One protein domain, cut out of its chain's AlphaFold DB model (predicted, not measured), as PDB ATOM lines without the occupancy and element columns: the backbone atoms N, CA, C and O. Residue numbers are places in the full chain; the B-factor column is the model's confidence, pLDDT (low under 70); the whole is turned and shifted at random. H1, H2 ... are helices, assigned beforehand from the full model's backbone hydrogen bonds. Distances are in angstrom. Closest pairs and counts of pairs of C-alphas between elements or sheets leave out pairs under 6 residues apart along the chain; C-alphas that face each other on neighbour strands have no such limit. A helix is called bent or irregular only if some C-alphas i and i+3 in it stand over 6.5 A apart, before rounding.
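This is residues 25 to 110 and 134 to 217 of the 259 residues of an uncharacterized protein of Burkholderiales bacterium (UniProt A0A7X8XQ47). Two helical hairpins, H2 with H3a and H5 with H6, pack on each other at a steep slant and make a rod. H4 packs on H5 toward one end; toward the other, the arm H3b reaches past H3a and short H1 packs on H2. The printed part has 170 residues with six named helices, H1 to H6 in chain order, and no named strand: all helix. It is only just compact, close to loose, with a radius of gyration of the C-alphas of 18.1 A, and spans 62 by 28 by 22 A.

Find C-alpha 25 at (236.746, 189.938, 183.331), where H1, residues 25 to 29, begins its 6.0 A. H2, residues 35 to 64, runs 43.6 A and is irregular, but only just: C-alphas 37 and 40 are 7.0 A apart. H3, residues 69 to 110, was assigned as one helix by its hydrogen bonds but is bent, with C-alphas 92 and 95 6.9 A apart; its arms are H3a, residues 69 to 92, 34.9 A, and H3b, residues 95 to 110, 23.0 A. Next come H4, residues 135 to 151, 24.5 A; H5, residues 156 to 183, 40.9 A; and H6, residues 192 to 215, 32.9 A, ending at C-alpha 215, (243.127, 160.640, 169.350).

Start at the hub, H2: its residues 35 to 42 alone touch H1, closest C-alphas Phe 25 and Thr 42, 5.8 A. H2 and H3a, a hairpin, touch at a shallow tilt of 14 degrees, closest C-alphas Leu 62 and Ala 75, 5.9 A. With residues 49 to 59 alone H2 touches H5 at a steep 42 degrees, closest C-alphas Thr 52 and Cys 173, 5.2 A. H5 forms hairpins with H4, closest C-alphas Arg 142 and Ser 163, 5.1 A, and H6, Gly 172 and Met 206, 5.9 A. H2 and H6 are apart. Every O i to N i+4 pair is within hydrogen-bond range in H1, H3a, H3b, H4, H5 and H6; in H2, 23 of 26.

The farthest C-alphas, Glu 110 and Arg 153, are 61.8 A apart. Residues 111 to 133 are not printed; C-alphas 110 and 134 are 38.7 A apart across this cut. Of the links printed whole, none is long. Mean pLDDT of the printed part is 75.4; 42 residues are under 70, among them 183 to 217.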
ATOM      1  N   PHE A  25     235.671 188.987 183.074       82.50
ATOM      2  CA  PHE A  25     236.746 189.938 183.331       82.50
ATOM      3  C   PHE A  25     236.390 190.904 184.462       82.50
ATOM      4  O   PHE A  25     237.154 191.017 185.418       82.50
ATOM      5  N   ASP A  26     235.221 191.541 184.398       83.00
ATOM      6  CA  ASP A  26     234.760 192.470 185.435       83.00
ATOM      7  C   ASP A  26     234.632 191.771 186.797       83.00
ATOM      8  O   ASP A  26     234.979 192.339 187.830       83.00
ATOM      9  N   LEU A  27     234.154 190.523 186.807       79.19
ATOM     10  CA  LEU A  27     233.959 189.772 188.043       79.19
ATOM     11  C   LEU A  27     235.281 189.396 188.718       79.19
ATOM     12  O   LEU A  27     235.412 189.553 189.927       79.19
ATOM     13  N   ILE A  28     236.263 188.923 187.949       76.50
ATOM     14  CA  ILE A  28     237.559 188.501 188.499       76.50
ATOM     15  C   ILE A  28     238.416 189.717 188.868       76.50
ATOM     16  O   ILE A  28     239.106 189.709 189.877       76.50
ATOM     17  N   THR A  29     238.367 190.802 188.096       81.12
ATOM     18  CA  THR A  29     239.132 192.019 188.428       81.12
ATOM     19  C   THR A  29     238.576 192.746 189.653       81.12
ATOM     20  O   THR A  29     239.339 193.373 190.388       81.12
ATOM     21  N   ALA A  30     237.278 192.605 189.945       80.56
ATOM     22  CA  ALA A  30     236.669 193.137 191.163       80.56
ATOM     23  C   ALA A  30     237.260 192.549 192.460       80.56
ATOM     24  O   ALA A  30     237.119 193.178 193.509       80.56
ATOM     25  N   THR A  31     237.947 191.400 192.407       71.06
ATOM     26  CA  THR A  31     238.623 190.802 193.573       71.06
ATOM     27  C   THR A  31     240.043 191.332 193.798       71.06
ATOM     28  O   THR A  31     240.693 190.934 194.754       71.06
ATOM     29  N   GLY A  32     240.530 192.254 192.957       70.75
ATOM     30  CA  GLY A  32     241.864 192.855 193.090       70.75
ATOM     31  C   GLY A  32     242.950 192.203 192.232       70.75
ATOM     32  O   GLY A  32     244.093 192.659 192.247       70.75
ATOM     33  N   VAL A  33     242.608 191.185 191.435       72.44
ATOM     34  CA  VAL A  33     243.534 190.579 190.468       72.44
ATOM     35  C   VAL A  33     243.877 191.571 189.356       72.44
ATOM     36  O   VAL A  33     243.019 192.284 188.834       72.44
ATOM     37  N   SER A  34     245.147 191.575 188.945       75.25
ATOM     38  CA  SER A  34     245.637 192.385 187.827       75.25
ATOM     39  C   SER A  34     244.838 192.141 186.544       75.25
ATOM     40  O   SER A  34     244.811 191.028 186.022       75.25
ATOM     41  N   GLU A  35     244.280 193.209 185.968       79.56
ATOM     42  CA  GLU A  35     243.551 193.176 184.693       79.56
ATOM     43  C   GLU A  35     244.322 192.425 183.597       79.56
ATOM     44  O   GLU A  35     243.759 191.594 182.887       79.56
ATOM     45  N   VAL A  36     245.637 192.646 183.492       78.50
ATOM     46  CA  VAL A  36     246.492 192.022 182.467       78.50
ATOM     47  C   VAL A  36     246.526 190.497 182.598       78.50
ATOM     48  O   VAL A  36     246.556 189.804 181.580       78.50
ATOM     49  N   ALA A  37     246.487 189.974 183.825       72.25
ATOM     50  CA  ALA A  37     246.475 188.535 184.084       72.25
ATOM     51  C   ALA A  37     245.132 187.885 183.697       72.25
ATOM     52  O   ALA A  37     245.091 186.701 183.378       72.25
ATOM     53  N   VAL A  38     244.047 188.667 183.659       77.31
ATOM     54  CA  VAL A  38     242.669 188.175 183.499       77.31
ATOM     55  C   VAL A  38     242.179 188.232 182.043       77.31
ATOM     56  O   VAL A  38     241.331 187.430 181.647       77.31
ATOM     57  N   VAL A  39     242.725 189.116 181.194       79.62
ATOM     58  CA  VAL A  39     242.273 189.286 179.789       79.62
ATOM     59  C   VAL A  39     242.293 187.975 178.994       79.62
ATOM     60  O   VAL A  39     241.327 187.625 178.314       79.62
ATOM     61  N   GLN A  40     243.408 187.249 179.037       78.38
ATOM     62  CA  GLN A  40     243.578 186.026 178.255       78.38
ATOM     63  C   GLN A  40     242.714 184.850 178.757       78.38
ATOM     64  O   GLN A  40     242.040 184.240 177.919       78.38
ATOM     65  N   PRO A  41     242.687 184.505 180.062       76.12
ATOM     66  CA  PRO A  41     241.858 183.403 180.549       76.12
ATOM     67  C   PRO A  41     240.362 183.658 180.323       76.12
ATOM     68  O   PRO A  41     239.667 182.774 179.819       76.12
ATOM     69  N   THR A  42     239.872 184.878 180.561       80.00
ATOM     70  CA  THR A  42     238.449 185.215 180.360       80.00
ATOM     71  C   THR A  42     238.024 185.167 178.896       80.00
ATOM     72  O   THR A  42     236.952 184.643 178.590       80.00
ATOM     73  N   PHE A  43     238.895 185.589 177.970       82.69
ATOM     74  CA  PHE A  43     238.676 185.411 176.532       82.69
ATOM     75  C   PHE A  43     238.486 183.936 176.152       82.69
ATOM     76  O   PHE A  43     237.563 183.585 175.408       82.69
ATOM     77  N   TYR A  44     239.359 183.049 176.639       80.25
ATOM     78  CA  TYR A  44     239.249 181.626 176.323       80.25
ATOM     79  C   TYR A  44     238.036 180.976 176.989       80.25
ATOM     80  O   TYR A  44     237.359 180.187 176.328       80.25
ATOM     81  N   MET A  45     237.706 181.344 178.230       78.31
ATOM     82  CA  MET A  45     236.502 180.875 178.922       78.31
ATOM     83  C   MET A  45     235.222 181.291 178.190       78.31
ATOM     84  O   MET A  45     234.362 180.445 177.943       78.31
ATOM     85  N   GLY A  46     235.120 182.550 177.746       79.69
ATOM     86  CA  GLY A  46     233.968 183.030 176.981       79.69
ATOM     87  C   GLY A  46     233.796 182.300 175.647       79.69
ATOM     88  O   GLY A  46     232.690 181.898 175.285       79.69
ATOM     89  N   ARG A  47     234.893 182.035 174.924       81.88
ATOM     90  CA  ARG A  47     234.846 181.222 173.694       81.88
ATOM     91  C   ARG A  47     234.479 179.770 173.959       81.88
ATOM     92  O   ARG A  47     233.748 179.174 173.171       81.88
ATOM     93  N   PHE A  48     235.017 179.197 175.026       80.31
ATOM     94  CA  PHE A  48     234.772 177.812 175.380       80.31
ATOM     95  C   PHE A  48     233.317 177.597 175.815       80.31
ATOM     96  O   PHE A  48     232.717 176.609 175.408       80.31
ATOM     97  N   PHE A  49     232.701 178.567 176.499       81.06
ATOM     98  CA  PHE A  49     231.271 178.543 176.817       81.06
ATOM     99  C   PHE A  49     230.383 178.461 175.570       81.06
ATOM    100  O   PHE A  49     229.497 177.613 175.508       81.06
ATOM    101  N   ILE A  50     230.637 179.285 174.548       82.06
ATOM    102  CA  ILE A  50     229.853 179.229 173.303       82.06
ATOM    103  C   ILE A  50     229.967 177.850 172.648       82.06
ATOM    104  O   ILE A  50     228.959 177.252 172.286       82.06
ATOM    105  N   LEU A  51     231.183 177.305 172.563       83.06
ATOM    106  CA  LEU A  51     231.401 175.994 171.953       83.06
ATOM    107  C   LEU A  51     230.767 174.848 172.753       83.06
ATOM    108  O   LEU A  51     230.295 173.883 172.161       83.06
ATOM    109  N   THR A  52     230.735 174.962 174.080       84.19
ATOM    110  CA  THR A  52     230.009 174.054 174.976       84.19
ATOM    111  C   THR A  52     228.523 174.018 174.617       84.19
ATOM    112  O   THR A  52     227.944 172.942 174.477       84.19
ATOM    113  N   HIS A  53     227.911 175.181 174.388       83.19
ATOM    114  CA  HIS A  53     226.520 175.263 173.946       83.19
ATOM    115  C   HIS A  53     226.303 174.743 172.526       83.19
ATOM    116  O   HIS A  53     225.356 173.988 172.312       83.19
ATOM    117  N   ASP A  54     227.194 175.068 171.587       83.00
ATOM    118  CA  ASP A  54     227.139 174.536 170.223       83.00
ATOM    119  C   ASP A  54     227.224 173.003 170.228       83.00
ATOM    120  O   ASP A  54     226.471 172.331 169.527       83.00
ATOM    121  N   PHE A  55     228.115 172.423 171.040       85.31
ATOM    122  CA  PHE A  55     228.249 170.972 171.157       85.31
ATOM    123  C   PHE A  55     226.963 170.333 171.686       85.31
ATOM    124  O   PHE A  55     226.506 169.328 171.135       85.31
ATOM    125  N   MET A  56     226.350 170.924 172.716       86.12
ATOM    126  CA  MET A  56     225.079 170.434 173.253       86.12
ATOM    127  C   MET A  56     223.966 170.520 172.202       86.12
ATOM    128  O   MET A  56     223.305 169.522 171.932       86.12
ATOM    129  N   ASP A  57     223.819 171.666 171.537       84.62
ATOM    130  CA  ASP A  57     222.800 171.896 170.509       84.62
ATOM    131  C   ASP A  57     222.954 170.951 169.305       84.62
ATOM    132  O   ASP A  57     221.980 170.346 168.860       84.62
ATOM    133  N   PHE A  58     224.173 170.734 168.800       82.88
ATOM    134  CA  PHE A  58     224.405 169.750 167.736       82.88
ATOM    135  C   PHE A  58     224.115 168.314 168.188       82.88
ATOM    136  O   PHE A  58     223.661 167.505 167.377       82.88
ATOM    137  N   THR A  59     224.347 167.994 169.463       86.19
ATOM    138  CA  THR A  59     224.036 166.669 170.019       86.19
ATOM    139  C   THR A  59     222.528 166.456 170.102       86.19
ATOM    140  O   THR A  59     222.036 165.400 169.711       86.19
ATOM    141  N   GLU A  60     221.780 167.466 170.546       87.69
ATOM    142  CA  GLU A  60     220.315 167.433 170.562       87.69
ATOM    143  C   GLU A  60     219.758 167.333 169.133       87.69
ATOM    144  O   GLU A  60     218.971 166.439 168.825       87.69
ATOM    145  N   LYS A  61     220.259 168.161 168.207       84.81
ATOM    146  CA  LYS A  61     219.870 168.123 166.790       84.81
ATOM    147  C   LYS A  61     220.145 166.776 166.131       84.81
ATOM    148  O   LYS A  61     219.370 166.367 165.269       84.81
ATOM    149  N   LEU A  62     221.217 166.073 166.504       84.50
ATOM    150  CA  LEU A  62     221.502 164.724 166.000       84.50
ATOM    151  C   LEU A  62     220.346 163.753 166.301       84.50
ATOM    152  O   LEU A  62     220.021 162.919 165.455       84.50
ATOM    153  N   LEU A  63     219.706 163.873 167.466       86.88
ATOM    154  CA  LEU A  63     218.559 163.039 167.841       86.88
ATOM    155  C   LEU A  63     217.325 163.346 166.979       86.88
ATOM    156  O   LEU A  63     216.627 162.421 166.554       86.88
ATOM    157  N   ASP A  64     217.115 164.621 166.656       85.50
ATOM    158  CA  ASP A  64     215.976 165.105 165.864       85.50
ATOM    159  C   ASP A  64     216.150 164.923 164.346       85.50
ATOM    160  O   ASP A  64     215.181 164.870 163.587       85.50
ATOM    161  N   THR A  65     217.394 164.822 163.880       82.12
ATOM    162  CA  THR A  65     217.747 164.665 162.461       82.12
ATOM    163  C   THR A  65     217.202 163.343 161.909       82.12
ATOM    164  O   THR A  65     217.163 162.374 162.653       82.12
ATOM    165  N   PRO A  66     216.792 163.207 160.634       83.31
ATOM    166  CA  PRO A  66     216.384 161.907 160.098       83.31
ATOM    167  C   PRO A  66     217.450 160.830 160.342       83.31
ATOM    168  O   PRO A  66     218.641 161.109 160.215       83.31
ATOM    169  N   ALA A  67     217.033 159.599 160.654       79.56
ATOM    170  CA  ALA A  67     217.934 158.450 160.823       79.56
ATOM    171  C   ALA A  67     218.477 157.935 159.473       79.56
ATOM    172  O   ALA A  67     218.519 156.738 159.199       79.56
ATOM    173  N   ASP A  68     218.847 158.870 158.605       77.88
ATOM    174  CA  ASP A  68     219.510 158.623 157.342       77.88
ATOM    175  C   ASP A  68     221.031 158.710 157.544       77.88
ATOM    176  O   ASP A  68     221.519 159.699 158.111       77.88
ATOM    177  N   PRO A  69     221.788 157.717 157.051       71.69
ATOM    178  CA  PRO A  69     223.241 157.696 157.033       71.69
ATOM    179  C   PRO A  69     223.940 159.030 156.738       71.69
ATOM    180  O   PRO A  69     224.855 159.426 157.462       71.69
ATOM    181  N   GLY A  70     223.514 159.741 155.690       69.25
ATOM    182  CA  GLY A  70     224.159 160.976 155.251       69.25
ATOM    183  C   GLY A  70     223.937 162.131 156.225       69.25
ATOM    184  O   GLY A  70     224.860 162.902 156.504       69.25
ATOM    185  N   HIS A  71     222.735 162.230 156.791       74.00
ATOM    186  CA  HIS A  71     222.433 163.262 157.777       74.00
ATOM    187  C   HIS A  71     223.133 163.017 159.119       74.00
ATOM    188  O   HIS A  71     223.708 163.949 159.686       74.00
ATOM    189  N   ILE A  72     223.154 161.767 159.596       71.69
ATOM    190  CA  ILE A  72     223.889 161.382 160.812       71.69
ATOM    191  C   ILE A  72     225.381 161.661 160.640       71.69
ATOM    192  O   ILE A  72     226.009 162.249 161.519       71.69
ATOM    193  N   PHE A  73     225.938 161.318 159.478       70.00
ATOM    194  CA  PHE A  73     227.326 161.618 159.155       70.00
ATOM    195  C   PHE A  73     227.634 163.116 159.229       70.00
ATOM    196  O   PHE A  73     228.597 163.525 159.880       70.00
ATOM    197  N   SER A  74     226.801 163.946 158.596       68.50
ATOM    198  CA  SER A  74     226.977 165.398 158.619       68.50
ATOM    199  C   SER A  74     226.934 165.951 160.046       68.50
ATOM    200  O   SER A  74     227.817 166.720 160.424       68.50
ATOM    201  N   ALA A  75     225.975 165.512 160.863       73.25
ATOM    202  CA  ALA A  75     225.859 165.927 162.258       73.25
ATOM    203  C   ALA A  75     227.090 165.528 163.096       73.25
ATOM    204  O   ALA A  75     227.627 166.349 163.842       73.25
ATOM    205  N   VAL A  76     227.605 164.307 162.918       71.88
ATOM    206  CA  VAL A  76     228.820 163.838 163.605       71.88
ATOM    207  C   VAL A  76     230.060 164.638 163.188       71.88
ATOM    208  O   VAL A  76     230.913 164.928 164.028       71.88
ATOM    209  N   LEU A  77     230.167 165.060 161.921       69.94
ATOM    210  CA  LEU A  77     231.261 165.934 161.479       69.94
ATOM    211  C   LEU A  77     231.233 167.307 162.161       69.94
ATOM    212  O   LEU A  77     232.292 167.800 162.557       69.94
ATOM    213  N   TYR A  78     230.051 167.909 162.321       73.00
ATOM    214  CA  TYR A  78     229.916 169.175 163.047       73.00
ATOM    215  C   TYR A  78     230.317 169.015 164.512       73.00
ATOM    216  O   TYR A  78     231.157 169.772 164.996       73.00
ATOM    217  N   LEU A  79     229.814 167.975 165.184       75.00
ATOM    218  CA  LEU A  79     230.186 167.658 166.566       75.00
ATOM    219  C   LEU A  79     231.698 167.494 166.730       75.00
ATOM    220  O   LEU A  79     232.285 168.029 167.669       75.00
ATOM    221  N   ARG A  80     232.350 166.816 165.780       73.38
ATOM    222  CA  ARG A  80     233.804 166.625 165.762       73.38
ATOM    223  C   ARG A  80     234.567 167.944 165.621       73.38
ATOM    224  O   ARG A  80     235.561 168.140 166.320       73.38
ATOM    225  N   GLU A  81     234.166 168.834 164.718       72.12
ATOM    226  CA  GLU A  81     234.877 170.107 164.536       72.12
ATOM    227  C   GLU A  81     234.679 171.042 165.737       72.12
ATOM    228  O   GLU A  81     235.634 171.694 166.179       72.12
ATOM    229  N   THR A  82     233.486 171.033 166.337       77.25
ATOM    230  CA  THR A  82     233.213 171.733 167.599       77.25
ATOM    231  C   THR A  82     234.104 171.185 168.714       77.25
ATOM    232  O   THR A  82     234.882 171.938 169.301       77.25
ATOM    233  N   ALA A  83     234.120 169.864 168.910       74.06
ATOM    234  CA  ALA A  83     234.987 169.156 169.855       74.06
ATOM    235  C   ALA A  83     236.485 169.476 169.666       74.06
ATOM    236  O   ALA A  83     237.221 169.738 170.622       74.06
ATOM    237  N   ARG A  84     236.961 169.508 168.418       72.88
ATOM    238  CA  ARG A  84     238.353 169.851 168.091       72.88
ATOM    239  C   ARG A  84     238.682 171.301 168.428       72.88
ATOM    240  O   ARG A  84     239.805 171.616 168.827       72.88
ATOM    241  N   THR A  85     237.741 172.206 168.206       74.44
ATOM    242  CA  THR A  85     237.912 173.622 168.535       74.44
ATOM    243  C   THR A  85     237.926 173.821 170.046       74.44
ATOM    244  O   THR A  85     238.825 174.491 170.546       74.44
ATOM    245  N   MET A  86     237.034 173.145 170.767       77.19
ATOM    246  CA  MET A  86     236.989 173.094 172.228       77.19
ATOM    247  C   MET A  86     238.313 172.635 172.842       77.19
ATOM    248  O   MET A  86     238.906 173.377 173.619       77.19
ATOM    249  N   SER A  87     238.845 171.481 172.420       72.75
ATOM    250  CA  SER A  87     240.129 170.968 172.933       72.75
ATOM    251  C   SER A  87     241.290 171.941 172.673       72.75
ATOM    252  O   SER A  87     242.149 172.142 173.530       72.75
ATOM    253  N   ARG A  88     241.304 172.629 171.521       74.31
ATOM    254  CA  ARG A  88     242.305 173.677 171.251       74.31
ATOM    255  C   ARG A  88     242.167 174.884 172.175       74.31
ATOM    256  O   ARG A  88     243.187 175.482 172.502       74.31
ATOM    257  N   MET A  89     240.944 175.278 172.531       73.88
ATOM    258  CA  MET A  89     240.715 176.397 173.449       73.88
ATOM    259  C   MET A  89     241.146 176.031 174.865       73.88
ATOM    260  O   MET A  89     241.928 176.781 175.434       73.88
ATOM    261  N   ILE A  90     240.753 174.858 175.370       72.56
ATOM    262  CA  ILE A  90     241.163 174.368 176.696       72.56
ATOM    263  C   ILE A  90     242.688 174.390 176.840       72.56
ATOM    264  O   ILE A  90     243.222 175.010 177.752       72.56
ATOM    265  N   ARG A  91     243.420 173.802 175.885       72.44
ATOM    266  CA  ARG A  91     244.891 173.755 175.954       72.44
ATOM    267  C   ARG A  91     245.556 175.128 175.935       72.44
ATOM    268  O   ARG A  91     246.662 175.267 176.435       72.44
ATOM    269  N   ARG A  92     244.923 176.123 175.309       73.06
ATOM    270  CA  ARG A  92     245.426 177.505 175.284       73.06
ATOM    271  C   ARG A  92     244.998 178.314 176.505       73.06
ATOM    272  O   ARG A  92     245.584 179.365 176.740       73.06
ATOM    273  N   ALA A  93     243.977 177.849 177.219       71.31
ATOM    274  CA  ALA A  93     243.482 178.452 178.445       71.31
ATOM    275  C   ALA A  93     244.250 177.962 179.676       71.31
ATOM    276  O   ALA A  93     244.416 178.754 180.589       71.31
ATOM    277  N   ALA A  94     244.737 176.716 179.676       71.62
ATOM    278  CA  ALA A  94     245.344 176.062 180.841       71.62
ATOM    279  C   ALA A  94     246.413 176.922 181.543       71.62
ATOM    280  O   ALA A  94     246.193 177.366 182.662       71.62
ATOM    281  N   GLU A  95     247.510 177.246 180.857       69.75
ATOM    282  CA  GLU A  95     248.600 178.054 181.429       69.75
ATOM    283  C   GLU A  95     248.132 179.458 181.888       69.75
ATOM    284  O   GLU A  95     248.436 179.848 183.014       69.75
ATOM    285  N   PRO A  96     247.348 180.224 181.097       70.12
ATOM    286  CA  PRO A  96     246.778 181.487 181.573       70.12
ATOM    287  C   PRO A  96     245.870 181.370 182.804       70.12
ATOM    288  O   PRO A  96     245.846 182.286 183.621       70.12
ATOM    289  N   VAL A  97     245.095 180.288 182.922       71.25
ATOM    290  CA  VAL A  97     244.191 180.062 184.060       71.25
ATOM    291  C   VAL A  97     244.981 179.682 185.308       71.25
ATOM    292  O   VAL A  97     244.733 180.263 186.357       71.25
ATOM    293  N   GLU A  98     245.978 178.804 185.188       70.56
ATOM    294  CA  GLU A  98     246.899 178.469 186.285       70.56
ATOM    295  C   GLU A  98     247.623 179.718 186.805       70.56
ATOM    296  O   GLU A  98     247.684 179.952 188.010       70.56
ATOM    297  N   GLY A  99     248.116 180.573 185.902       70.50
ATOM    298  CA  GLY A  99     248.738 181.840 186.287       70.50
ATOM    299  C   GLY A  99     247.769 182.782 187.004       70.50
ATOM    300  O   GLY A  99     248.145 183.428 187.976       70.50
ATOM    301  N   MET A 100     246.511 182.851 186.559       75.06
ATOM    302  CA  MET A 100     245.474 183.650 187.219       75.06
ATOM    303  C   MET A 100     245.147 183.136 188.628       75.06
ATOM    304  O   MET A 100     244.951 183.956 189.520       75.06
ATOM    305  N   MET A 101     245.122 181.816 188.838       70.38
ATOM    306  CA  MET A 101     244.914 181.217 190.164       70.38
ATOM    307  C   MET A 101     246.040 181.594 191.131       70.38
ATOM    308  O   MET A 101     245.755 182.090 192.210       70.38
ATOM    309  N   GLN A 102     247.302 181.526 190.696       73.88
ATOM    310  CA  GLN A 102     248.440 181.954 191.525       73.88
ATOM    311  C   GLN A 102     248.347 183.428 191.953       73.88
ATOM    312  O   GLN A 102     248.750 183.784 193.055       73.88
ATOM    313  N   TYR A 103     247.822 184.308 191.093       73.44
ATOM    314  CA  TYR A 103     247.578 185.703 191.474       73.44
ATOM    315  C   TYR A 103     246.438 185.850 192.478       73.44
ATOM    316  O   TYR A 103     246.513 186.730 193.330       73.44
ATOM    317  N   LEU A 104     245.385 185.038 192.365       71.19
ATOM    318  CA  LEU A 104     244.308 185.024 193.350       71.19
ATOM    319  C   LEU A 104     244.844 184.587 194.711       71.19
ATOM    320  O   LEU A 104     244.603 185.302 195.677       71.19
ATOM    321  N   ASP A 105     245.622 183.505 194.765       71.75
ATOM    322  CA  ASP A 105     246.225 183.003 196.005       71.75
ATOM    323  C   ASP A 105     247.039 184.103 196.701       71.75
ATOM    324  O   ASP A 105     246.807 184.399 197.867       71.75
ATOM    325  N   LEU A 106     247.890 184.820 195.955       73.38
ATOM    326  CA  LEU A 106     248.662 185.951 196.485       73.38
ATOM    327  C   LEU A 106     247.781 187.083 197.037       73.38
ATOM    328  O   LEU A 106     248.096 187.659 198.075       73.38
ATOM    329  N   VAL A 107     246.683 187.425 196.354       70.19
ATOM    330  CA  VAL A 107     245.752 188.469 196.818       70.19
ATOM    331  C   VAL A 107     245.043 188.037 198.104       70.19
ATOM    332  O   VAL A 107     244.885 188.851 199.016       70.19
ATOM    333  N   TYR A 108     244.643 186.767 198.197       68.56
ATOM    334  CA  TYR A 108     244.023 186.219 199.400       68.56
ATOM    335  C   TYR A 108     245.024 186.141 200.564       68.56
ATOM    336  O   TYR A 108     244.716 186.635 201.648       68.56
ATOM    337  N   GLU A 109     246.246 185.655 200.336       69.69
ATOM    338  CA  GLU A 109     247.329 185.626 201.331       69.69
ATOM    339  C   GLU A 109     247.674 187.030 201.862       69.69
ATOM    340  O   GLU A 109     247.806 187.235 203.071       69.69
ATOM    341  N   GLU A 110     247.772 188.037 200.986       65.19
ATOM    342  CA  GLU A 110     248.031 189.428 201.390       65.19
ATOM    343  C   GLU A 110     246.875 190.035 202.205       65.19
ATOM    344  O   GLU A 110     247.104 190.899 203.058       65.19
ATOM    345  N   PHE A 134     223.796 164.051 187.505       72.56
ATOM    346  CA  PHE A 134     223.291 163.894 186.151       72.56
ATOM    347  C   PHE A 134     223.618 162.532 185.517       72.56
ATOM    348  O   PHE A 134     223.573 162.403 184.288       72.56
ATOM    349  N   ALA A 135     223.957 161.507 186.308       81.50
ATOM    350  CA  ALA A 135     224.244 160.158 185.815       81.50
ATOM    351  C   ALA A 135     223.047 159.588 185.056       81.50
ATOM    352  O   ALA A 135     223.198 159.016 183.974       81.50
ATOM    353  N   ALA A 136     221.849 159.772 185.617       85.25
ATOM    354  CA  ALA A 136     220.605 159.289 185.038       85.25
ATOM    355  C   ALA A 136     220.312 159.977 183.696       85.25
ATOM    356  O   ALA A 136     219.969 159.310 182.720       85.25
ATOM    357  N   GLU A 137     220.497 161.294 183.614       84.88
ATOM    358  CA  GLU A 137     220.323 162.090 182.399       84.88
ATOM    359  C   GLU A 137     221.363 161.738 181.337       84.88
ATOM    360  O   GLU A 137     221.014 161.574 180.165       84.88
ATOM    361  N   ARG A 138     222.631 161.572 181.733       88.06
ATOM    362  CA  ARG A 138     223.702 161.110 180.841       88.06
ATOM    363  C   ARG A 138     223.351 159.746 180.258       88.06
ATOM    364  O   ARG A 138     223.469 159.540 179.049       88.06
ATOM    365  N   ASP A 139     222.898 158.819 181.094       89.88
ATOM    366  CA  ASP A 139     222.546 157.473 180.659       89.88
ATOM    367  C   ASP A 139     221.297 157.485 179.762       89.88
ATOM    368  O   ASP A 139     221.276 156.797 178.741       89.88
ATOM    369  N   ALA A 140     220.298 158.320 180.056       89.88
ATOM    370  CA  ALA A 140     219.124 158.514 179.204       89.88
ATOM    371  C   ALA A 140     219.491 159.096 177.826       89.88
ATOM    372  O   ALA A 140     219.022 158.599 176.792       89.88
ATOM    373  N   LEU A 141     220.373 160.101 177.787       91.25
ATOM    374  CA  LEU A 141     220.912 160.655 176.545       91.25
ATOM    375  C   LEU A 141     221.669 159.581 175.759       91.25
ATOM    376  O   LEU A 141     221.436 159.403 174.563       91.25
ATOM    377  N   ARG A 142     222.520 158.805 176.439       92.62
ATOM    378  CA  ARG A 142     223.245 157.688 175.833       92.62
ATOM    379  C   ARG A 142     222.288 156.678 175.206       92.62
ATOM    380  O   ARG A 142     222.509 156.279 174.066       92.62
ATOM    381  N   GLN A 143     221.226 156.262 175.900       94.50
ATOM    382  CA  GLN A 143     220.247 155.325 175.330       94.50
ATOM    383  C   GLN A 143     219.532 155.915 174.109       94.50
ATOM    384  O   GLN A 143     219.372 155.224 173.103       94.50
ATOM    385  N   SER A 144     219.175 157.198 174.158       93.06
ATOM    386  CA  SER A 144     218.546 157.896 173.031       93.06
ATOM    387  C   SER A 144     219.465 157.922 171.804       93.06
ATOM    388  O   SER A 144     219.049 157.569 170.699       93.06
ATOM    389  N   LEU A 145     220.749 158.230 172.008       89.50
ATOM    390  CA  LEU A 145     221.773 158.175 170.965       89.50
ATOM    391  C   LEU A 145     221.953 156.755 170.417       89.50
ATOM    392  O   LEU A 145     222.075 156.581 169.209       89.50
ATOM    393  N   LYS A 146     221.928 155.719 171.266       92.19
ATOM    394  CA  LYS A 146     222.024 154.325 170.798       92.19
ATOM    395  C   LYS A 146     220.890 153.956 169.856       92.19
ATOM    396  O   LYS A 146     221.147 153.365 168.810       92.19
ATOM    397  N   VAL A 147     219.652 154.274 170.233       92.31
ATOM    398  CA  VAL A 147     218.479 154.017 169.387       92.31
ATOM    399  C   VAL A 147     218.669 154.718 168.048       92.31
ATOM    400  O   VAL A 147     218.610 154.068 167.005       92.31
ATOM    401  N   LYS A 148     219.036 156.002 168.083       89.00
ATOM    402  CA  LYS A 148     219.232 156.807 166.880       89.00
ATOM    403  C   LYS A 148     220.285 156.240 165.927       89.00
ATOM    404  O   LYS A 148     220.071 156.148 164.722       89.00
ATOM    405  N   LEU A 149     221.433 155.855 166.473       82.56
ATOM    406  CA  LEU A 149     222.556 155.345 165.693       82.56
ATOM    407  C   LEU A 149     222.279 153.939 165.134       82.56
ATOM    408  O   LEU A 149     222.738 153.627 164.036       82.56
ATOM    409  N   ARG A 150     221.486 153.114 165.835       86.12
ATOM    410  CA  ARG A 150     221.018 151.817 165.312       86.12
ATOM    411  C   ARG A 150     220.022 151.968 164.173       86.12
ATOM    412  O   ARG A 150     220.085 151.199 163.218       86.12
ATOM    413  N   GLU A 151     219.121 152.947 164.240       86.50
ATOM    414  CA  GLU A 151     218.191 153.239 163.139       86.50
ATOM    415  C   GLU A 151     218.940 153.610 161.852       86.50
ATOM    416  O   GLU A 151     218.539 153.201 160.763       86.50
ATOM    417  N   ALA A 152     220.085 154.282 161.992       77.19
ATOM    418  CA  ALA A 152     221.011 154.582 160.903       77.19
ATOM    419  C   ALA A 152     221.852 153.373 160.441       77.19
ATOM    420  O   ALA A 152     222.773 153.539 159.646       77.19
ATOM    421  N   ARG A 153     221.534 152.163 160.931       76.88
ATOM    422  CA  ARG A 153     222.149 150.873 160.581       76.88
ATOM    423  C   ARG A 153     223.649 150.767 160.872       76.88
ATOM    424  O   ARG A 153     224.308 149.891 160.326       76.88
ATOM    425  N   LEU A 154     224.199 151.594 161.756       70.50
ATOM    426  CA  LEU A 154     225.600 151.478 162.172       70.50
ATOM    427  C   LEU A 154     225.861 150.161 162.920       70.50
ATOM    428  O   LEU A 154     224.960 149.608 163.555       70.50
ATOM    429  N   SER A 155     227.101 149.666 162.878       75.81
ATOM    430  CA  SER A 155     227.479 148.465 163.629       75.81
ATOM    431  C   SER A 155     227.344 148.671 165.145       75.81
ATOM    432  O   SER A 155     227.612 149.751 165.674       75.81
ATOM    433  N   ASP A 156     226.969 147.620 165.886       75.81
ATOM    434  CA  ASP A 156     226.722 147.723 167.335       75.81
ATOM    435  C   ASP A 156     227.939 148.237 168.118       75.81
ATOM    436  O   ASP A 156     227.790 148.989 169.081       75.81
ATOM    437  N   LYS A 157     229.156 147.889 167.679       75.25
ATOM    438  CA  LYS A 157     230.400 148.400 168.273       75.25
ATOM    439  C   LYS A 157     230.505 149.923 168.129       75.25
ATOM    440  O   LYS A 157     230.859 150.605 169.087       75.25
ATOM    441  N   VAL A 158     230.188 150.450 166.945       71.25
ATOM    442  CA  VAL A 158     230.211 151.888 166.639       71.25
ATOM    443  C   VAL A 158     229.113 152.618 167.413       71.25
ATOM    444  O   VAL A 158     229.377 153.664 168.002       71.25
ATOM    445  N   VAL A 159     227.909 152.045 167.473       78.44
ATOM    446  CA  VAL A 159     226.773 152.572 168.247       78.44
ATOM    447  C   VAL A 159     227.123 152.709 169.729       78.44
ATOM    448  O   VAL A 159     226.891 153.759 170.331       78.44
ATOM    449  N   GLU A 160     227.656 151.648 170.337       80.50
ATOM    450  CA  GLU A 160     227.960 151.618 171.770       80.50
ATOM    451  C   GLU A 160     229.019 152.648 172.157       80.50
ATOM    452  O   GLU A 160     228.840 153.367 173.143       80.50
ATOM    453  N   GLU A 161     230.083 152.760 171.363       77.56
ATOM    454  CA  GLU A 161     231.164 153.699 171.641       77.56
ATOM    455  C   GLU A 161     230.734 155.146 171.371       77.56
ATOM    456  O   GLU A 161     230.901 156.002 172.240       77.56
ATOM    457  N   LEU A 162     230.109 155.438 170.224       76.62
ATOM    458  CA  LEU A 162     229.718 156.812 169.888       76.62
ATOM    459  C   LEU A 162     228.681 157.369 170.858       76.62
ATOM    460  O   LEU A 162     228.823 158.493 171.334       76.62
ATOM    461  N   SER A 163     227.651 156.582 171.173       84.06
ATOM    462  CA  SER A 163     226.616 157.006 172.120       84.06
ATOM    463  C   SER A 163     227.203 157.323 173.492       84.06
ATOM    464  O   SER A 163     226.819 158.319 174.101       84.06
ATOM    465  N   LYS A 164     228.157 156.508 173.963       84.31
ATOM    466  CA  LYS A 164     228.860 156.740 175.225       84.31
ATOM    467  C   LYS A 164     229.663 158.036 175.169       84.31
ATOM    468  O   LYS A 164     229.471 158.901 176.012       84.31
ATOM    469  N   ARG A 165     230.519 158.205 174.160       78.75
ATOM    470  CA  ARG A 165     231.424 159.363 174.078       78.75
ATOM    471  C   ARG A 165     230.695 160.686 173.890       78.75
ATOM    472  O   ARG A 165     231.096 161.680 174.495       78.75
ATOM    473  N   LEU A 166     229.640 160.710 173.077       83.44
ATOM    474  CA  LEU A 166     228.808 161.901 172.920       83.44
ATOM    475  C   LEU A 166     228.097 162.248 174.227       83.44
ATOM    476  O   LEU A 166     228.125 163.409 174.620       83.44
ATOM    477  N   ALA A 167     227.534 161.259 174.928       86.62
ATOM    478  CA  ALA A 167     226.875 161.488 176.211       86.62
ATOM    479  C   ALA A 167     227.855 161.961 177.298       86.62
ATOM    480  O   ALA A 167     227.555 162.921 178.000       86.62
ATOM    481  N   ASP A 168     229.042 161.354 177.398       83.25
ATOM    482  CA  ASP A 168     230.082 161.758 178.354       83.25
ATOM    483  C   ASP A 168     230.557 163.196 178.076       83.25
ATOM    484  O   ASP A 168     230.678 164.014 178.988       83.25
ATOM    485  N   THR A 169     230.786 163.536 176.801       82.56
ATOM    486  CA  THR A 169     231.211 164.891 176.403       82.56
ATOM    487  C   THR A 169     230.106 165.914 176.654       82.56
ATOM    488  O   THR A 169     230.378 167.000 177.161       82.56
ATOM    489  N   TYR A 170     228.853 165.562 176.348       86.31
ATOM    490  CA  TYR A 170     227.685 166.389 176.641       86.31
ATOM    491  C   TYR A 170     227.557 166.639 178.146       86.31
ATOM    492  O   TYR A 170     227.366 167.770 178.574       86.31
ATOM    493  N   HIS A 171     227.730 165.606 178.965       85.69
ATOM    494  CA  HIS A 171     227.710 165.739 180.415       85.69
ATOM    495  C   HIS A 171     228.818 166.684 180.923       85.69
ATOM    496  O   HIS A 171     228.545 167.575 181.728       85.69
ATOM    497  N   GLY A 172     230.042 166.580 180.392       80.38
ATOM    498  CA  GLY A 172     231.110 167.548 180.681       80.38
ATOM    499  C   GLY A 172     230.724 168.986 180.309       80.38
ATOM    500  O   GLY A 172     230.929 169.908 181.098       80.38
ATOM    501  N   CYS A 173     230.076 169.169 179.153       83.25
ATOM    502  CA  CYS A 173     229.561 170.468 178.713       83.25
ATOM    503  C   CYS A 173     228.541 171.057 179.702       83.25
ATOM    504  O   CYS A 173     228.575 172.246 180.012       83.25
ATOM    505  N   VAL A 174     227.654 170.218 180.234       83.25
ATOM    506  CA  VAL A 174     226.626 170.617 181.203       83.25
ATOM    507  C   VAL A 174     227.255 171.076 182.511       83.25
ATOM    508  O   VAL A 174     226.904 172.147 183.012       83.25
ATOM    509  N   ARG A 175     228.218 170.307 183.036       79.81
ATOM    510  CA  ARG A 175     228.969 170.685 184.239       79.81
ATOM    511  C   ARG A 175     229.685 172.017 184.036       79.81
ATOM    512  O   ARG A 175     229.572 172.897 184.885       79.81
ATOM    513  N   PHE A 176     230.332 172.204 182.885       79.31
ATOM    514  CA  PHE A 176     231.019 173.451 182.551       79.31
ATOM    515  C   PHE A 176     230.065 174.653 182.497       79.31
ATOM    516  O   PHE A 176     230.336 175.703 183.081       79.31
ATOM    517  N   ALA A 177     228.920 174.501 181.826       79.06
ATOM    518  CA  ALA A 177     227.920 175.559 181.718       79.06
ATOM    519  C   ALA A 177     227.288 175.905 183.076       79.06
ATOM    520  O   ALA A 177     227.051 177.080 183.364       79.06
ATOM    521  N   ARG A 178     227.034 174.901 183.930       78.44
ATOM    522  CA  ARG A 178     226.543 175.108 185.300       78.44
ATOM    523  C   ARG A 178     227.565 175.862 186.133       78.44
ATOM    524  O   ARG A 178     227.189 176.836 186.776       78.44
ATOM    525  N   ALA A 179     228.829 175.449 186.085       76.12
ATOM    526  CA  ALA A 179     229.892 176.136 186.792       76.12
ATOM    527  C   ALA A 179     229.916 177.617 186.372       76.12
ATOM    528  O   ALA A 179     229.676 178.497 187.192       76.12
ATOM    529  N   LEU A 180     230.044 177.931 185.082       74.44
ATOM    530  CA  LEU A 180     230.070 179.335 184.645       74.44
ATOM    531  C   LEU A 180     228.828 180.155 185.034       74.44
ATOM    532  O   LEU A 180     228.927 181.369 185.193       74.44
ATOM    533  N   ARG A 181     227.662 179.525 185.214       72.75
ATOM    534  CA  ARG A 181     226.471 180.195 185.757       72.75
ATOM    535  C   ARG A 181     226.580 180.503 187.243       72.75
ATOM    536  O   ARG A 181     226.130 181.572 187.640       72.75
ATOM    537  N   LEU A 182     227.147 179.596 188.037       70.94
ATOM    538  CA  LEU A 182     227.387 179.839 189.460       70.94
ATOM    539  C   LEU A 182     228.321 181.032 189.647       70.94
ATOM    540  O   LEU A 182     228.029 181.894 190.459       70.94
ATOM    541  N   LEU A 183     229.342 181.182 188.801       68.44
ATOM    542  CA  LEU A 183     230.186 182.378 188.829       68.44
ATOM    543  C   LEU A 183     229.397 183.678 188.589       68.44
ATOM    544  O   LEU A 183     229.709 184.721 189.150       68.44
ATOM    545  N   LYS A 184     228.341 183.631 187.768       63.75
ATOM    546  CA  LYS A 184     227.520 184.805 187.434       63.75
ATOM    547  C   LYS A 184     226.547 185.232 188.530       63.75
ATOM    548  O   LYS A 184     225.960 186.307 188.394       63.75
ATOM    549  N   THR A 185     226.337 184.450 189.591       66.06
ATOM    550  CA  THR A 185     225.371 184.817 190.643       66.06
ATOM    551  C   THR A 185     225.805 186.046 191.447       66.06
ATOM    552  O   THR A 185     224.963 186.623 192.131       66.06
ATOM    553  N   ARG A 186     227.064 186.506 191.297       60.69
ATOM    554  CA  ARG A 186     227.651 187.663 192.009       60.69
ATOM    555  C   ARG A 186     227.505 187.555 193.525       60.69
ATOM    556  O   ARG A 186     227.395 188.572 194.209       60.69
ATOM    557  N   ASP A 187     227.459 186.333 194.029       60.16
ATOM    558  CA  ASP A 187     227.416 186.095 195.457       60.16
ATOM    559  C   ASP A 187     228.823 186.370 196.028       60.16
ATOM    560  O   ASP A 187     229.787 185.746 195.579       60.16
ATOM    561  N   PRO A 188     228.975 187.360 196.929       54.31
ATOM    562  CA  PRO A 188     230.270 187.754 197.478       54.31
ATOM    563  C   PRO A 188     230.926 186.674 198.348       54.31
ATOM    564  O   PRO A 188     232.097 186.829 198.681       54.31
ATOM    565  N   GLU A 189     230.206 185.606 198.709       54.44
ATOM    566  CA  GLU A 189     230.744 184.459 199.455       54.44
ATOM    567  C   GLU A 189     231.186 183.294 198.549       54.44
ATOM    568  O   GLU A 189     231.608 182.253 199.048       54.44
ATOM    569  N   VAL A 190     231.099 183.427 197.217       60.91
ATOM    570  CA  VAL A 190     231.578 182.376 196.305       60.91
ATOM    571  C   VAL A 190     233.097 182.304 196.373       60.91
ATOM    572  O   VAL A 190     233.788 183.226 195.940       60.91
ATOM    573  N   ASP A 191     233.589 181.167 196.861       66.94
ATOM    574  CA  ASP A 191     234.980 180.735 196.761       66.94
ATOM    575  C   ASP A 191     235.409 180.697 195.283       66.94
ATOM    576  O   ASP A 191     235.205 179.725 194.550       66.94
ATOM    577  N   LEU A 192     235.938 181.830 194.816       68.44
ATOM    578  CA  LEU A 192     236.390 182.021 193.446       68.44
ATOM    579  C   LEU A 192     237.566 181.084 193.099       68.44
ATOM    580  O   LEU A 192     237.527 180.507 192.009       68.44
ATOM    581  N   PRO A 193     238.576 180.887 193.974       66.00
ATOM    582  CA  PRO A 193     239.590 179.848 193.798       66.00
ATOM    583  C   PRO A 193     239.009 178.439 193.629       66.00
ATOM    584  O   PRO A 193     239.289 177.798 192.612       66.00
ATOM    585  N   GLY A 194     238.151 177.966 194.539       64.81
ATOM    586  CA  GLY A 194     237.528 176.640 194.429       64.81
ATOM    587  C   GLY A 194     236.681 176.497 193.167       64.81
ATOM    588  O   GLY A 194     236.763 175.503 192.443       64.81
ATOM    589  N   PHE A 195     235.949 177.549 192.803       67.75
ATOM    590  CA  PHE A 195     235.196 177.599 191.558       67.75
ATOM    591  C   PHE A 195     236.084 177.466 190.303       67.75
ATOM    592  O   PHE A 195     235.747 176.743 189.356       67.75
ATOM    593  N   LEU A 196     237.216 178.172 190.268       67.25
ATOM    594  CA  LEU A 196     238.171 178.109 189.161       67.25
ATOM    595  C   LEU A 196     238.855 176.744 189.084       67.25
ATOM    596  O   LEU A 196     239.025 176.233 187.976       67.25
ATOM    597  N   THR A 197     239.152 176.121 190.225       65.56
ATOM    598  CA  THR A 197     239.638 174.736 190.305       65.56
ATOM    599  C   THR A 197     238.642 173.772 189.662       65.56
ATOM    600  O   THR A 197     239.001 173.049 188.734       65.56
ATOM    601  N   VAL A 198     237.353 173.864 190.015       66.56
ATOM    602  CA  VAL A 198     236.288 173.063 189.385       66.56
ATOM    603  C   VAL A 198     236.235 173.285 187.871       66.56
ATOM    604  O   VAL A 198     236.043 172.338 187.100       66.56
ATOM    605  N   LEU A 199     236.420 174.523 187.398       68.00
ATOM    606  CA  LEU A 199     236.491 174.792 185.962       68.00
ATOM    607  C   LEU A 199     237.709 174.146 185.302       68.00
ATOM    608  O   LEU A 199     237.564 173.635 184.191       68.00
ATOM    609  N   VAL A 200     238.879 174.163 185.942       66.75
ATOM    610  CA  VAL A 200     240.096 173.505 185.446       66.75
ATOM    611  C   VAL A 200     239.901 171.993 185.387       66.75
ATOM    612  O   VAL A 200     240.213 171.388 184.362       66.75
ATOM    613  N   ASP A 201     239.290 171.387 186.402       65.31
ATOM    614  CA  ASP A 201     239.006 169.952 186.420       65.31
ATOM    615  C   ASP A 201     238.022 169.556 185.329       65.31
ATOM    616  O   ASP A 201     238.248 168.597 184.586       65.31
ATOM    617  N   ILE A 202     236.944 170.324 185.161       66.44
ATOM    618  CA  ILE A 202     235.988 170.098 184.077       66.44
ATOM    619  C   ILE A 202     236.680 170.284 182.724       66.44
ATOM    620  O   ILE A 202     236.475 169.472 181.823       66.44
ATOM    621  N   GLN A 203     237.531 171.300 182.567       66.94
ATOM    622  CA  GLN A 203     238.321 171.501 181.354       66.94
ATOM    623  C   GLN A 203     239.275 170.331 181.091       66.94
ATOM    624  O   GLN A 203     239.367 169.880 179.951       66.94
ATOM    625  N   TYR A 204     239.943 169.804 182.116       66.12
ATOM    626  CA  TYR A 204     240.839 168.657 182.019       66.12
ATOM    627  C   TYR A 204     240.080 167.384 181.643       66.12
ATOM    628  O   TYR A 204     240.445 166.703 180.683       66.12
ATOM    629  N   VAL A 205     238.977 167.087 182.336       66.31
ATOM    630  CA  VAL A 205     238.091 165.958 182.028       66.31
ATOM    631  C   VAL A 205     237.555 166.089 180.608       66.31
ATOM    632  O   VAL A 205     237.577 165.119 179.855       66.31
ATOM    633  N   MET A 206     237.141 167.285 180.190       67.94
ATOM    634  CA  MET A 206     236.705 167.535 178.822       67.94
ATOM    635  C   MET A 206     237.842 167.376 177.814       67.94
ATOM    636  O   MET A 206     237.625 166.730 176.797       67.94
ATOM    637  N   ASP A 207     239.055 167.883 178.057       66.19
ATOM    638  CA  ASP A 207     240.195 167.655 177.157       66.19
ATOM    639  C   ASP A 207     240.535 166.167 177.084       66.19
ATOM    640  O   ASP A 207     240.835 165.682 176.001       66.19
ATOM    641  N   MET A 208     240.414 165.416 178.178       66.94
ATOM    642  CA  MET A 208     240.567 163.964 178.180       66.94
ATOM    643  C   MET A 208     239.469 163.286 177.358       66.94
ATOM    644  O   MET A 208     239.785 162.537 176.440       66.94
ATOM    645  N   LEU A 209     238.191 163.567 177.607       67.19
ATOM    646  CA  LEU A 209     237.067 162.996 176.853       67.19
ATOM    647  C   LEU A 209     237.160 163.327 175.361       67.19
ATOM    648  O   LEU A 209     237.005 162.442 174.518       67.19
ATOM    649  N   LEU A 210     237.499 164.574 175.037       65.19
ATOM    650  CA  LEU A 210     237.717 165.043 173.677       65.19
ATOM    651  C   LEU A 210     238.963 164.393 173.077       65.19
ATOM    652  O   LEU A 210     238.898 163.907 171.962       65.19
ATOM    653  N   ARG A 211     240.093 164.287 173.777       63.06
ATOM    654  CA  ARG A 211     241.262 163.543 173.277       63.06
ATOM    655  C   ARG A 211     240.922 162.091 173.010       63.06
ATOM    656  O   ARG A 211     241.321 161.580 171.978       63.06
ATOM    657  N   ARG A 212     240.151 161.437 173.870       60.44
ATOM    658  CA  ARG A 212     239.704 160.062 173.628       60.44
ATOM    659  C   ARG A 212     238.798 159.968 172.404       60.44
ATOM    660  O   ARG A 212     238.965 159.063 171.600       60.44
ATOM    661  N   LEU A 213     237.911 160.946 172.213       61.50
ATOM    662  CA  LEU A 213     237.090 161.075 171.007       61.50
ATOM    663  C   LEU A 213     237.937 161.366 169.749       61.50
ATOM    664  O   LEU A 213     237.564 160.943 168.660       61.50
ATOM    665  N   LEU A 214     239.054 162.097 169.884       56.28
ATOM    666  CA  LEU A 214     239.838 162.673 168.783       56.28
ATOM    667  C   LEU A 214     241.184 161.951 168.478       56.28
ATOM    668  O   LEU A 214     241.784 162.235 167.439       56.28
ATOM    669  N   VAL A 215     241.716 161.103 169.368       48.06
ATOM    670  CA  VAL A 215     243.127 160.640 169.350       48.06
ATOM    671  C   VAL A 215     243.332 159.160 169.715       48.06
ATOM    672  O   VAL A 215     244.294 158.586 169.218       48.06
ATOM    673  N   GLU A 216     242.507 158.519 170.555       49.94
ATOM    674  CA  GLU A 216     242.779 157.136 171.010       49.94
ATOM    675  C   GLU A 216     242.507 156.075 169.911       49.94
ATOM    676  O   GLU A 216     241.490 155.385 169.905       49.94
ATOM    677  N   ASP A 217     243.480 155.926 169.004       44.62
ATOM    678  CA  ASP A 217     243.741 154.774 168.127       44.62
ATOM    679  C   ASP A 217     244.345 153.606 168.939       44.62
ATOM    680  O   ASP A 217     245.526 153.282 168.822       44.62
TER     681      ASP A 217